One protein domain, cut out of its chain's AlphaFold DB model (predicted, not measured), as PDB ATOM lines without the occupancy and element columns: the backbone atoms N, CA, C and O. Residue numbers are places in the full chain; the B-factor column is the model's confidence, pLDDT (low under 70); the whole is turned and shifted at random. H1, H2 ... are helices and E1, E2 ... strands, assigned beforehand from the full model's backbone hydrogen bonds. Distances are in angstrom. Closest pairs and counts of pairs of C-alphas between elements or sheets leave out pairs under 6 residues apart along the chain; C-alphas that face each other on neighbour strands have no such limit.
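Overview. This is residues 2 to 95 of the 95 residues of an uncharacterized protein of Sphingomonas sp. C8-2 (UniProt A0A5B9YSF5). What is seen first? It has little regular structure: a compact body of loops round a two-stranded antiparallel sheet, E1 and E2, from which a long tail, residues 75 to 95, sticks out. What is printed? The 94 residues hold E1, H1 and E2 in that order, mixed in class, with 16 residues in named elements. How large? It is extended, radius of gyration of the C-alphas 21.6 A, spanning 77 by 29 by 28 A.

Arrangement. How do E1, residues 28 to 33, and E2, residues 66 to 71, stand? They are antiparallel at 152 degrees, with N 30 and O 70 within hydrogen-bond range at 2.9 A. Where is H1, residues 45 to 48? Its closest C-alpha pair with E1 is Ala 45 and Leu 28, 6.2 A; it is too short for O i to N i+4 pairs.

Along the chain. Where does E1 begin? C-alpha 28 is at (10.274, -27.522, -26.824), and E1 is 16.2 A long. Where does E2 end? C-alpha 71 is at (14.248, -32.384, -27.861), after 13.7 A.

Size, cuts and confidence. Are there cuts? The printed part has no cut; both links are long. Where is confidence low? Residues 2 to 7 and 74 to 95 are under 70.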
ATOM      1  N   SER A   2      21.753 -32.575 -49.294       35.16
ATOM      2  CA  SER A   2      22.699 -33.016 -48.256       35.16
ATOM      3  C   SER A   2      21.976 -33.246 -46.938       35.16
ATOM      4  O   SER A   2      21.604 -32.294 -46.252       35.16
ATOM      5  N   VAL A   3      21.794 -34.518 -46.593       45.44
ATOM      6  CA  VAL A   3      21.364 -34.953 -45.265       45.44
ATOM      7  C   VAL A   3      22.515 -34.626 -44.311       45.44
ATOM      8  O   VAL A   3      23.526 -35.323 -44.286       45.44
ATOM      9  N   HIS A   4      22.427 -33.503 -43.598       47.78
ATOM     10  CA  HIS A   4      23.369 -33.201 -42.523       47.78
ATOM     11  C   HIS A   4      23.047 -34.148 -41.371       47.78
ATOM     12  O   HIS A   4      22.157 -33.880 -40.563       47.78
ATOM     13  N   SER A   5      23.740 -35.283 -41.327       52.47
ATOM     14  CA  SER A   5      23.729 -36.202 -40.195       52.47
ATOM     15  C   SER A   5      24.330 -35.480 -38.990       52.47
ATOM     16  O   SER A   5      25.539 -35.522 -38.768       52.47
ATOM     17  N   LYS A   6      23.503 -34.749 -38.235       62.91
ATOM     18  CA  LYS A   6      23.935 -34.167 -36.963       62.91
ATOM     19  C   LYS A   6      24.277 -35.308 -36.014       62.91
ATOM     20  O   LYS A   6      23.497 -36.245 -35.861       62.91
ATOM     21  N   ILE A   7      25.451 -35.225 -35.398       69.50
ATOM     22  CA  ILE A   7      25.899 -36.206 -34.414       69.50
ATOM     23  C   ILE A   7      24.970 -36.094 -33.204       69.50
ATOM     24  O   ILE A   7      24.897 -35.047 -32.557       69.50
ATOM     25  N   VAL A   8      24.236 -37.172 -32.938       70.81
ATOM     26  CA  VAL A   8      23.432 -37.337 -31.728       70.81
ATOM     27  C   VAL A   8      24.286 -38.117 -30.739       70.81
ATOM     28  O   VAL A   8      24.703 -39.239 -31.025       70.81
ATOM     29  N   ALA A   9      24.593 -37.511 -29.599       71.12
ATOM     30  CA  ALA A   9      25.285 -38.191 -28.517       71.12
ATOM     31  C   ALA A   9      24.356 -39.224 -27.846       71.12
ATOM     32  O   ALA A   9      23.130 -39.143 -27.946       71.12
ATOM     33  N   ALA A  10      24.934 -40.219 -27.163       70.50
ATOM     34  CA  ALA A  10      24.185 -41.323 -26.546       70.50
ATOM     35  C   ALA A  10      23.179 -40.871 -25.463       70.50
ATOM     36  O   ALA A  10      22.261 -41.606 -25.114       70.50
ATOM     37  N   ASP A  11      23.340 -39.654 -24.950       79.06
ATOM     38  CA  ASP A  11      22.482 -38.979 -23.973       79.06
ATOM     39  C   ASP A  11      21.348 -38.145 -24.616       79.06
ATOM     40  O   ASP A  11      20.573 -37.479 -23.920       79.06
ATOM     41  N   GLY A  12      21.227 -38.197 -25.948       86.75
ATOM     42  CA  GLY A  12      20.178 -37.542 -26.727       86.75
ATOM     43  C   GLY A  12      20.454 -36.076 -27.062       86.75
ATOM     44  O   GLY A  12      19.581 -35.414 -27.627       86.75
ATOM     45  N   TRP A  13      21.636 -35.549 -26.732       92.12
ATOM     46  CA  TRP A  13      22.034 -34.207 -27.144       92.12
ATOM     47  C   TRP A  13      22.484 -34.190 -28.604       92.12
ATOM     48  O   TRP A  13      23.238 -35.044 -29.066       92.12
ATOM     49  N   ILE A  14      22.027 -33.180 -29.332       93.19
ATOM     50  CA  ILE A  14      22.340 -32.944 -30.735       93.19
ATOM     51  C   ILE A  14      23.290 -31.756 -30.791       93.19
ATOM     52  O   ILE A  14      22.943 -30.664 -30.333       93.19
ATOM     53  N   ALA A  15      24.483 -31.965 -31.344       93.75
ATOM     54  CA  ALA A  15      25.483 -30.911 -31.465       93.75
ATOM     55  C   ALA A  15      25.004 -29.769 -32.383       93.75
ATOM     56  O   ALA A  15      24.288 -29.979 -33.371       93.75
ATOM     57  N   HIS A  16      25.409 -28.544 -32.048       92.06
ATOM     58  CA  HIS A  16      25.159 -27.346 -32.840       92.06
ATOM     59  C   HIS A  16      26.406 -26.463 -32.875       92.06
ATOM     60  O   HIS A  16      26.810 -25.905 -31.861       92.06
ATOM     61  N   ASP A  17      26.986 -26.292 -34.059       91.19
ATOM     62  CA  ASP A  17      28.246 -25.557 -34.241       91.19
ATOM     63  C   ASP A  17      28.048 -24.051 -34.493       91.19
ATOM     64  O   ASP A  17      28.987 -23.340 -34.848       91.19
ATOM     65  N   GLY A  18      26.826 -23.554 -34.290       88.94
ATOM     66  CA  GLY A  18      26.425 -22.193 -34.632       88.94
ATOM     67  C   GLY A  18      25.712 -22.120 -35.984       88.94
ATOM     68  O   GLY A  18      25.912 -22.949 -36.869       88.94
ATOM     69  N   GLY A  19      24.824 -21.140 -36.133       91.19
ATOM     70  CA  GLY A  19      24.023 -20.939 -37.343       91.19
ATOM     71  C   GLY A  19      22.551 -20.712 -37.026       91.19
ATOM     72  O   GLY A  19      22.190 -20.424 -35.891       91.19
ATOM     73  N   GLU A  20      21.687 -20.807 -38.031       92.38
ATOM     74  CA  GLU A  20      20.247 -20.648 -37.815       92.38
ATOM     75  C   GLU A  20      19.662 -21.751 -36.929       92.38
ATOM     76  O   GLU A  20      20.178 -22.872 -36.872       92.38
ATOM     77  N   CYS A  21      18.558 -21.421 -36.252       92.38
ATOM     78  CA  CYS A  21      17.767 -22.394 -35.514       92.38
ATOM     79  C   CYS A  21      17.318 -23.518 -36.468       92.38
ATOM     80  O   CYS A  21      16.575 -23.250 -37.414       92.38
ATOM     81  N   PRO A  22      17.720 -24.779 -36.228       90.75
ATOM     82  CA  PRO A  22      17.421 -25.894 -37.126       90.75
ATOM     83  C   PRO A  22      16.008 -26.467 -36.926       90.75
ATOM     84  O   PRO A  22      15.638 -27.432 -37.591       90.75
ATOM     85  N   LEU A  23      15.249 -25.938 -35.964       90.25
ATOM     86  CA  LEU A  23      13.959 -26.459 -35.524       90.25
ATOM     87  C   LEU A  23      12.831 -25.448 -35.769       90.25
ATOM     88  O   LEU A  23      13.077 -24.239 -35.723       90.25
ATOM     89  N   PRO A  24      11.580 -25.922 -35.915       91.12
ATOM     90  CA  PRO A  24      10.403 -25.071 -35.793       91.12
ATOM     91  C   PRO A  24      10.399 -24.335 -34.452       91.12
ATOM     92  O   PRO A  24      10.719 -24.924 -33.416       91.12
ATOM     93  N   TYR A  25       9.999 -23.064 -34.452       90.50
ATOM     94  CA  TYR A  25      10.127 -22.193 -33.278       90.50
ATOM     95  C   TYR A  25       9.318 -22.664 -32.068       90.50
ATOM     96  O   TYR A  25       9.737 -22.417 -30.944       90.50
ATOM     97  N   GLU A  26       8.230 -23.394 -32.292       89.62
ATOM     98  CA  GLU A  26       7.345 -23.958 -31.264       89.62
ATOM     99  C   GLU A  26       7.866 -25.279 -30.671       89.62
ATOM    100  O   GLU A  26       7.219 -25.894 -29.825       89.62
ATOM    101  N   THR A  27       9.047 -25.744 -31.087       90.25
ATOM    102  CA  THR A  27       9.629 -26.989 -30.569       90.25
ATOM    103  C   THR A  27      10.187 -26.769 -29.168       90.25
ATOM    104  O   THR A  27      11.074 -25.936 -28.988       90.25
ATOM    105  N   LEU A  28       9.714 -27.530 -28.179       93.00
ATOM    106  CA  LEU A  28      10.274 -27.522 -26.824       93.00
ATOM    107  C   LEU A  28      11.607 -28.271 -26.776       93.00
ATOM    108  O   LEU A  28      11.694 -29.447 -27.141       93.00
ATOM    109  N   ILE A  29      12.638 -27.591 -26.280       93.12
ATOM    110  CA  ILE A  29      13.994 -28.120 -26.180       93.12
ATOM    111  C   ILE A  29      14.651 -27.735 -24.859       93.12
ATOM    112  O   ILE A  29      14.342 -26.697 -24.280       93.12
ATOM    113  N   HIS A  30      15.610 -28.552 -24.439       94.81
ATOM    114  CA  HIS A  30      16.682 -28.112 -23.555       94.81
ATOM    115  C   HIS A  30      17.888 -27.687 -24.384       94.81
ATOM    116  O   HIS A  30      18.152 -28.263 -25.445       94.81
ATOM    117  N   VAL A  31      18.646 -26.716 -23.884       94.44
ATOM    118  CA  VAL A  31      19.895 -26.262 -24.507       94.44
ATOM    119  C   VAL A  31      21.079 -26.421 -23.563       94.44
ATOM    120  O   VAL A  31      20.950 -26.305 -22.343       94.44
ATOM    121  N   ARG A  32      22.246 -26.672 -24.154       94.81
ATOM    122  CA  ARG A  32      23.542 -26.630 -23.491       94.81
ATOM    123  C   ARG A  32      24.353 -25.493 -24.084       94.81
ATOM    124  O   ARG A  32      24.553 -25.423 -25.302       94.81
ATOM    125  N   PHE A  33      24.818 -24.614 -23.215       94.19
ATOM    126  CA  PHE A  33      25.605 -23.458 -23.592       94.19
ATOM    127  C   PHE A  33      27.099 -23.767 -23.579       94.19
ATOM    128  O   PHE A  33      27.570 -24.710 -22.940       94.19
ATOM    129  N   ARG A  34      27.873 -22.931 -24.272       93.62
ATOM    130  CA  ARG A  34      29.329 -23.063 -24.379       93.62
ATOM    131  C   ARG A  34      30.060 -22.993 -23.040       93.62
ATOM    132  O   ARG A  34      31.112 -23.605 -22.897       93.62
ATOM    133  N   ASN A  35      29.505 -22.279 -22.064       91.94
ATOM    134  CA  ASN A  35      30.034 -22.219 -20.699       91.94
ATOM    135  C   ASN A  35      29.800 -23.519 -19.893       91.94
ATOM    136  O   ASN A  35      30.152 -23.576 -18.718       91.94
ATOM    137  N   GLY A  36      29.198 -24.547 -20.502       91.25
ATOM    138  CA  GLY A  36      28.896 -25.832 -19.874       91.25
ATOM    139  C   GLY A  36      27.593 -25.846 -19.075       91.25
ATOM    140  O   GLY A  36      27.206 -26.903 -18.579       91.25
ATOM    141  N   ILE A  37      26.898 -24.711 -18.961       92.88
ATOM    142  CA  ILE A  37      25.604 -24.634 -18.285       92.88
ATOM    143  C   ILE A  37      24.527 -25.212 -19.202       92.88
ATOM    144  O   ILE A  37      24.452 -24.905 -20.392       92.88
ATOM    145  N   GLU A  38      23.669 -26.038 -18.622       93.50
ATOM    146  CA  GLU A  38      22.434 -26.509 -19.240       93.50
ATOM    147  C   GLU A  38      21.265 -25.684 -18.706       93.50
ATOM    148  O   GLU A  38      21.275 -25.246 -17.547       93.50
ATOM    149  N   ASP A  39      20.248 -25.452 -19.536       88.12
ATOM    150  CA  ASP A  39      19.026 -24.853 -19.012       88.12
ATOM    151  C   ASP A  39      18.367 -25.781 -17.973       88.12
ATOM    152  O   ASP A  39      18.486 -27.008 -18.015       88.12
ATOM    153  N   ARG A  40      17.650 -25.182 -17.019       87.62
ATOM    154  CA  ARG A  40      16.906 -25.923 -15.986       87.62
ATOM    155  C   ARG A  40      15.464 -26.235 -16.389       87.62
ATOM    156  O   ARG A  40      14.777 -26.959 -15.672       87.62
ATOM    157  N   LYS A  41      14.962 -25.610 -17.451       89.38
ATOM    158  CA  LYS A  41      13.567 -25.644 -17.894       89.38
ATOM    159  C   LYS A  41      13.548 -25.569 -19.405       89.38
ATOM    160  O   LYS A  41      14.054 -24.603 -19.955       89.38
ATOM    161  N   ALA A  42      12.887 -26.521 -20.046       89.81
ATOM    162  CA  ALA A  42      12.784 -26.490 -21.490       89.81
ATOM    163  C   ALA A  42      12.060 -25.234 -21.984       89.81
ATOM    164  O   ALA A  42      11.052 -24.801 -21.419       89.81
ATOM    165  N   HIS A  43      12.580 -24.689 -23.074       92.56
ATOM    166  CA  HIS A  43      12.071 -23.503 -23.743       92.56
ATOM    167  C   HIS A  43      11.783 -23.813 -25.212       92.56
ATOM    168  O   HIS A  43      12.305 -24.767 -25.787       92.56
ATOM    169  N   PHE A  44      10.943 -22.991 -25.829       92.56
ATOM    170  CA  PHE A  44      10.702 -23.045 -27.265       92.56
ATOM    171  C   PHE A  44      11.970 -22.696 -28.047       92.56
ATOM    172  O   PHE A  44      12.679 -21.759 -27.687       92.56
ATOM    173  N   ALA A  45      12.250 -23.402 -29.139       91.44
ATOM    174  CA  ALA A  45      13.453 -23.186 -29.941       91.44
ATOM    175  C   ALA A  45      13.569 -21.732 -30.443       91.44
ATOM    176  O   ALA A  45      14.662 -21.163 -30.447       91.44
ATOM    177  N   GLY A  46      12.437 -21.101 -30.776       91.06
ATOM    178  CA  GLY A  46      12.385 -19.701 -31.203       91.06
ATOM    179  C   GLY A  46      12.721 -18.689 -30.102       91.06
ATOM    180  O   GLY A  46      13.157 -17.585 -30.415       91.06
ATOM    181  N   PHE A  47      12.599 -19.057 -28.820       91.12
ATOM    182  CA  PHE A  47      12.956 -18.186 -27.689       91.12
ATOM    183  C   PHE A  47      14.425 -17.740 -27.743       91.12
ATOM    184  O   PHE A  47      14.765 -16.628 -27.346       91.12
ATOM    185  N   TRP A  48      15.292 -18.602 -28.273       90.31
ATOM    186  CA  TRP A  48      16.731 -18.370 -28.366       90.31
ATOM    187  C   TRP A  48      17.162 -17.661 -29.663       90.31
ATOM    188  O   TRP A  48      18.310 -17.235 -29.774       90.31
ATOM    189  N   ALA A  49      16.251 -17.494 -30.626       89.94
ATOM    190  CA  ALA A  49      16.499 -16.864 -31.924       89.94
ATOM    191  C   ALA A  49      16.141 -15.361 -31.905       89.94
ATOM    192  O   ALA A  49      15.307 -14.892 -32.681       89.94
ATOM    193  N   THR A  50      16.720 -14.591 -30.972       80.44
ATOM    194  CA  THR A  50      16.329 -13.187 -30.725       80.44
ATOM    195  C   THR A  50      17.357 -12.162 -31.222       80.44
ATOM    196  O   THR A  50      18.177 -11.627 -30.473       80.44
ATOM    197  N   GLY A  51      17.259 -11.812 -32.508       73.81
ATOM    198  CA  GLY A  51      17.918 -10.636 -33.097       73.81
ATOM    199  C   GLY A  51      19.429 -10.566 -32.839       73.81
ATOM    200  O   GLY A  51      20.148 -11.529 -33.070       73.81
ATOM    201  N   LEU A  52      19.921  -9.426 -32.333       71.31
ATOM    202  CA  LEU A  52      21.356  -9.185 -32.084       71.31
ATOM    203  C   LEU A  52      21.974 -10.068 -30.979       71.31
ATOM    204  O   LEU A  52      23.182 -10.002 -30.745       71.31
ATOM    205  N   ARG A  53      21.160 -10.857 -30.269       81.94
ATOM    206  CA  ARG A  53      21.588 -11.817 -29.239       81.94
ATOM    207  C   ARG A  53      21.123 -13.234 -29.570       81.94
ATOM    208  O   ARG A  53      20.827 -14.014 -28.669       81.94
ATOM    209  N   ASP A  54      21.029 -13.545 -30.862       90.56
ATOM    210  CA  ASP A  54      20.678 -14.876 -31.336       90.56
ATOM    211  C   ASP A  54      21.715 -15.910 -30.865       90.56
ATOM    212  O   ASP A  54      22.840 -16.004 -31.372       90.56
ATOM    213  N   ALA A  55      21.304 -16.696 -29.873       91.19
ATOM    214  CA  ALA A  55      22.121 -17.703 -29.218       91.19
ATOM    215  C   ALA A  55      22.408 -18.905 -30.130       91.19
ATOM    216  O   ALA A  55      23.439 -19.561 -29.957       91.19
ATOM    217  N   TRP A  56      21.550 -19.170 -31.125       94.38
ATOM    218  CA  TRP A  56      21.792 -20.189 -32.149       94.38
ATOM    219  C   TRP A  56      22.890 -19.755 -33.103       94.38
ATOM    220  O   TRP A  56      23.795 -20.533 -33.406       94.38
ATOM    221  N   ARG A  57      22.833 -18.496 -33.547       94.50
ATOM    222  CA  ARG A  57      23.807 -17.903 -34.474       94.50
ATOM    223  C   ARG A  57      25.109 -17.483 -33.795       94.50
ATOM    224  O   ARG A  57      25.962 -16.888 -34.450       94.50
ATOM    225  N   HIS A  58      25.258 -17.778 -32.501       93.12
ATOM    226  CA  HIS A  58      26.406 -17.385 -31.679       93.12
ATOM    227  C   HIS A  58      26.630 -15.864 -31.694       93.12
ATOM    228  O   HIS A  58      27.759 -15.368 -31.647       93.12
ATOM    229  N   GLN A  59      25.536 -15.106 -31.748       90.38
ATOM    230  CA  GLN A  59      25.548 -13.651 -31.682       90.38
ATOM    231  C   GLN A  59      25.408 -13.202 -30.227       90.38
ATOM    232  O   GLN A  59      24.591 -13.718 -29.466       90.38
ATOM    233  N   GLY A  60      26.227 -12.233 -29.822       83.06
ATOM    234  CA  GLY A  60      26.283 -11.768 -28.437       83.06
ATOM    235  C   GLY A  60      27.278 -12.550 -27.565       83.06
ATOM    236  O   GLY A  60      28.268 -13.079 -28.082       83.06
ATOM    237  N   PRO A  61      27.078 -12.571 -26.232       88.00
ATOM    238  CA  PRO A  61      28.037 -13.142 -25.288       88.00
ATOM    239  C   PRO A  61      28.337 -14.616 -25.568       88.00
ATOM    240  O   PRO A  61      27.420 -15.424 -25.712       88.00
ATOM    241  N   ARG A  62      29.628 -14.976 -25.573       87.31
ATOM    242  CA  ARG A  62      30.091 -16.356 -25.813       87.31
ATOM    243  C   ARG A  62      29.476 -17.377 -24.864       87.31
ATOM    244  O   ARG A  62      29.240 -18.514 -25.261       87.31
ATOM    245  N   ASP A  63      29.179 -16.957 -23.644       90.00
ATOM    246  CA  ASP A  63      28.604 -17.820 -22.615       90.00
ATOM    247  C   ASP A  63      27.182 -18.273 -22.942       90.00
ATOM    248  O   ASP A  63      26.712 -19.241 -22.360       90.00
ATOM    249  N   TRP A  64      26.490 -17.582 -23.849       88.50
ATOM    250  CA  TRP A  64      25.115 -17.895 -24.244       88.50
ATOM    251  C   TRP A  64      25.047 -18.626 -25.586       88.50
ATOM    252  O   TRP A  64      23.962 -18.894 -26.088       88.50
ATOM    253  N   HIS A  65      26.193 -18.963 -26.183       94.56
ATOM    254  CA  HIS A  65      26.242 -19.717 -27.433       94.56
ATOM    255  C   HIS A  65      25.714 -21.129 -27.201       94.56
ATOM    256  O   HIS A  65      26.277 -21.872 -26.395       94.56
ATOM    257  N   ILE A  66      24.650 -21.503 -27.909       94.69
ATOM    258  CA  ILE A  66      24.101 -22.860 -27.860       94.69
ATOM    259  C   ILE A  66      25.046 -23.777 -28.633       94.69
ATOM    260  O   ILE A  66      25.276 -23.562 -29.822       94.69
ATOM    261  N   ILE A  67      25.588 -24.791 -27.960       95.06
ATOM    262  CA  ILE A  67      26.509 -25.775 -28.558       95.06
ATOM    263  C   ILE A  67      25.886 -27.164 -28.694       95.06
ATOM    264  O   ILE A  67      26.383 -28.010 -29.431       95.06
ATOM    265  N   ALA A  68      24.791 -27.414 -27.978       94.38
ATOM    266  CA  ALA A  68      23.973 -28.597 -28.157       94.38
ATOM    267  C   ALA A  68      22.536 -28.322 -27.716       94.38
ATOM    268  O   ALA A  68      22.275 -27.447 -26.888       94.38
ATOM    269  N   TYR A  69      21.601 -29.091 -28.253       94.31
ATOM    270  CA  TYR A  69      20.198 -29.053 -27.859       94.31
ATOM    271  C   TYR A  69      19.630 -30.462 -27.763       94.31
ATOM    272  O   TYR A  69      20.117 -31.387 -28.408       94.31
ATOM    273  N   ARG A  70      18.584 -30.633 -26.961       93.75
ATOM    274  CA  ARG A  70      17.872 -31.900 -26.812       93.75
ATOM    275  C   ARG A  70      16.379 -31.653 -26.905       93.75
ATOM    276  O   ARG A  70      15.854 -30.771 -26.230       93.75
ATOM    277  N   LEU A  71      15.700 -32.444 -27.729       91.38
ATOM    278  CA  LEU A  71      14.248 -32.384 -27.861       91.38
ATOM    279  C   LEU A  71      13.589 -32.870 -26.570       91.38
ATOM    280  O   LEU A  71      13.981 -33.904 -26.024       91.38
ATOM    281  N   VAL A  72      12.575 -32.150 -26.098       88.94
ATOM    282  CA  VAL A  72      11.703 -32.673 -25.047       88.94
ATOM    283  C   VAL A  72      10.659 -33.572 -25.700       88.94
ATOM    284  O   VAL A  72       9.955 -33.109 -26.601       88.94
ATOM    285  N   PRO A  73      10.514 -34.835 -25.260       74.94
ATOM    286  CA  PRO A  73       9.403 -35.669 -25.678       74.94
ATOM    287  C   PRO A  73       8.112 -35.025 -25.177       74.94
ATOM    288  O   PRO A  73       7.763 -35.121 -24.000       74.94
ATOM    289  N   VAL A  74       7.402 -34.335 -26.061       64.12
ATOM    290  CA  VAL A  74       6.014 -33.986 -25.792       64.12
ATOM    291  C   VAL A  74       5.272 -35.307 -25.914       64.12
ATOM    292  O   VAL A  74       5.258 -35.899 -26.995       64.12
ATOM    293  N   ALA A  75       4.720 -35.825 -24.812       57.56
ATOM    294  CA  ALA A  75       3.754 -36.909 -24.930       57.56
ATOM    295  C   ALA A  75       2.726 -36.437 -25.966       57.56
ATOM    296  O   ALA A  75       2.229 -35.315 -25.813       57.56
ATOM    297  N   PRO A  76       2.464 -37.195 -27.047       51.50
ATOM    298  CA  PRO A  76       1.462 -36.774 -28.003       51.50
ATOM    299  C   PRO A  76       0.191 -36.546 -27.196       51.50
ATOM    300  O   PRO A  76      -0.302 -37.463 -26.534       51.50
ATOM    301  N   VAL A  77      -0.306 -35.309 -27.194       53.28
ATOM    302  CA  VAL A  77      -1.669 -35.050 -26.753       53.28
ATOM    303  C   VAL A  77      -2.506 -35.738 -27.814       53.28
ATOM    304  O   VAL A  77      -2.807 -35.163 -28.858       53.28
ATOM    305  N   ILE A  78      -2.781 -37.026 -27.605       53.44
ATOM    306  CA  ILE A  78      -3.786 -37.735 -28.371       53.44
ATOM    307  C   ILE A  78      -5.050 -36.964 -28.040       53.44
ATOM    308  O   ILE A  78      -5.597 -37.086 -26.945       53.44
ATOM    309  N   ASN A  79      -5.446 -36.098 -28.967       45.53
ATOM    310  CA  ASN A  79      -6.743 -35.462 -28.975       45.53
ATOM    311  C   ASN A  79      -7.725 -36.601 -29.248       45.53
ATOM    312  O   ASN A  79      -8.128 -36.836 -30.384       45.53
ATOM    313  N   LEU A  80      -7.969 -37.425 -28.221       48.09
ATOM    314  CA  LEU A  80      -8.998 -38.441 -28.258       48.09
ATOM    315  C   LEU A  80     -10.265 -37.630 -28.524       48.09
ATOM    316  O   LEU A  80     -10.598 -36.796 -27.673       48.09
ATOM    317  N   PRO A  81     -10.938 -37.790 -29.682       46.00
ATOM    318  CA  PRO A  81     -12.241 -37.178 -29.846       46.00
ATOM    319  C   PRO A  81     -13.053 -37.586 -28.622       46.00
ATOM    320  O   PRO A  81     -13.056 -38.763 -28.238       46.00
ATOM    321  N   ALA A  82     -13.592 -36.577 -27.935       53.28
ATOM    322  CA  ALA A  82     -14.327 -36.731 -26.695       53.28
ATOM    323  C   ALA A  82     -15.242 -37.947 -26.822       53.28
ATOM    324  O   ALA A  82     -16.083 -37.955 -27.706       53.28
ATOM    325  N   ARG A  83     -14.986 -38.973 -25.998       48.97
ATOM    326  CA  ARG A  83     -15.823 -40.165 -25.793       48.97
ATOM    327  C   ARG A  83     -16.689 -40.539 -27.001       48.97
ATOM    328  O   ARG A  83     -17.791 -40.029 -27.138       48.97
ATOM    329  N   LEU A  84     -16.246 -41.541 -27.763       51.47
ATOM    330  CA  LEU A  84     -17.145 -42.383 -28.557       51.47
ATOM    331  C   LEU A  84     -18.483 -42.571 -27.824       51.47
ATOM    332  O   LEU A  84     -18.514 -43.110 -26.713       51.47
ATOM    333  N   ASP A  85     -19.549 -42.116 -28.476       52.47
ATOM    334  CA  ASP A  85     -20.956 -42.087 -28.077       52.47
ATOM    335  C   ASP A  85     -21.572 -43.482 -27.831       52.47
ATOM    336  O   ASP A  85     -22.656 -43.809 -28.310       52.47
ATOM    337  N   ARG A  86     -20.926 -44.354 -27.052       55.22
ATOM    338  CA  ARG A  86     -21.392 -45.730 -26.783       55.22
ATOM    339  C   ARG A  86     -22.515 -45.842 -25.743       55.22
ATOM    340  O   ARG A  86     -22.599 -46.844 -25.040       55.22
ATOM    341  N   VAL A  87     -23.398 -44.851 -25.631       53.31
ATOM    342  CA  VAL A  87     -24.596 -44.973 -24.771       53.31
ATOM    343  C   VAL A  87     -25.895 -44.541 -25.469       53.31
ATOM    344  O   VAL A  87     -26.974 -44.860 -24.976       53.31
ATOM    345  N   ALA A  88     -25.848 -43.903 -26.645       48.66
ATOM    346  CA  ALA A  88     -27.064 -43.377 -27.278       48.66
ATOM    347  C   ALA A  88     -27.814 -44.376 -28.188       48.66
ATOM    348  O   ALA A  88     -29.034 -44.278 -28.302       48.66
ATOM    349  N   GLU A  89     -27.149 -45.373 -28.783       47.84
ATOM    350  CA  GLU A  89     -27.832 -46.334 -29.675       47.84
ATOM    351  C   GLU A  89     -28.499 -47.513 -28.948       47.84
ATOM    352  O   GLU A  89     -29.421 -48.124 -29.483       47.84
ATOM    353  N   ALA A  90     -28.150 -47.786 -27.686       53.75
ATOM    354  CA  ALA A  90     -28.744 -48.896 -26.930       53.75
ATOM    355  C   ALA A  90     -30.181 -48.628 -26.424       53.75
ATOM    356  O   ALA A  90     -30.807 -49.524 -25.865       53.75
ATOM    357  N   ARG A  91     -30.726 -47.413 -26.601       57.84
ATOM    358  CA  ARG A  91     -32.086 -47.050 -26.141       57.84
ATOM    359  C   ARG A  91     -33.122 -46.844 -27.249       57.84
ATOM    360  O   ARG A  91     -34.270 -46.562 -26.929       57.84
ATOM    361  N   ARG A  92     -32.767 -47.021 -28.529       53.62
ATOM    362  CA  ARG A  92     -33.727 -46.945 -29.655       53.62
ATOM    363  C   ARG A  92     -34.107 -48.292 -30.282       53.62
ATOM    364  O   ARG A  92     -34.861 -48.301 -31.243       53.62
ATOM    365  N   ALA A  93     -33.647 -49.409 -29.723       54.50
ATOM    366  CA  ALA A  93     -34.043 -50.754 -30.160       54.50
ATOM    367  C   ALA A  93     -34.954 -51.489 -29.152       54.50
ATOM    368  O   ALA A  93     -35.154 -52.692 -29.280       54.50
ATOM    369  N   ALA A  94     -35.481 -50.792 -28.137       56.22
ATOM    370  CA  ALA A  94     -36.295 -51.392 -27.073       56.22
ATOM    371  C   ALA A  94     -37.599 -50.625 -26.768       56.22
ATOM    372  O   ALA A  94     -38.120 -50.738 -25.659       56.22
ATOM    373  N   ALA A  95     -38.117 -49.844 -27.720       46.97
ATOM    374  CA  ALA A  95     -39.438 -49.221 -27.630       46.97
ATOM    375  C   ALA A  95     -40.183 -49.371 -28.956       46.97
ATOM    376  O   ALA A  95     -39.544 -49.096 -29.998       46.97
TER     377      ALA A  95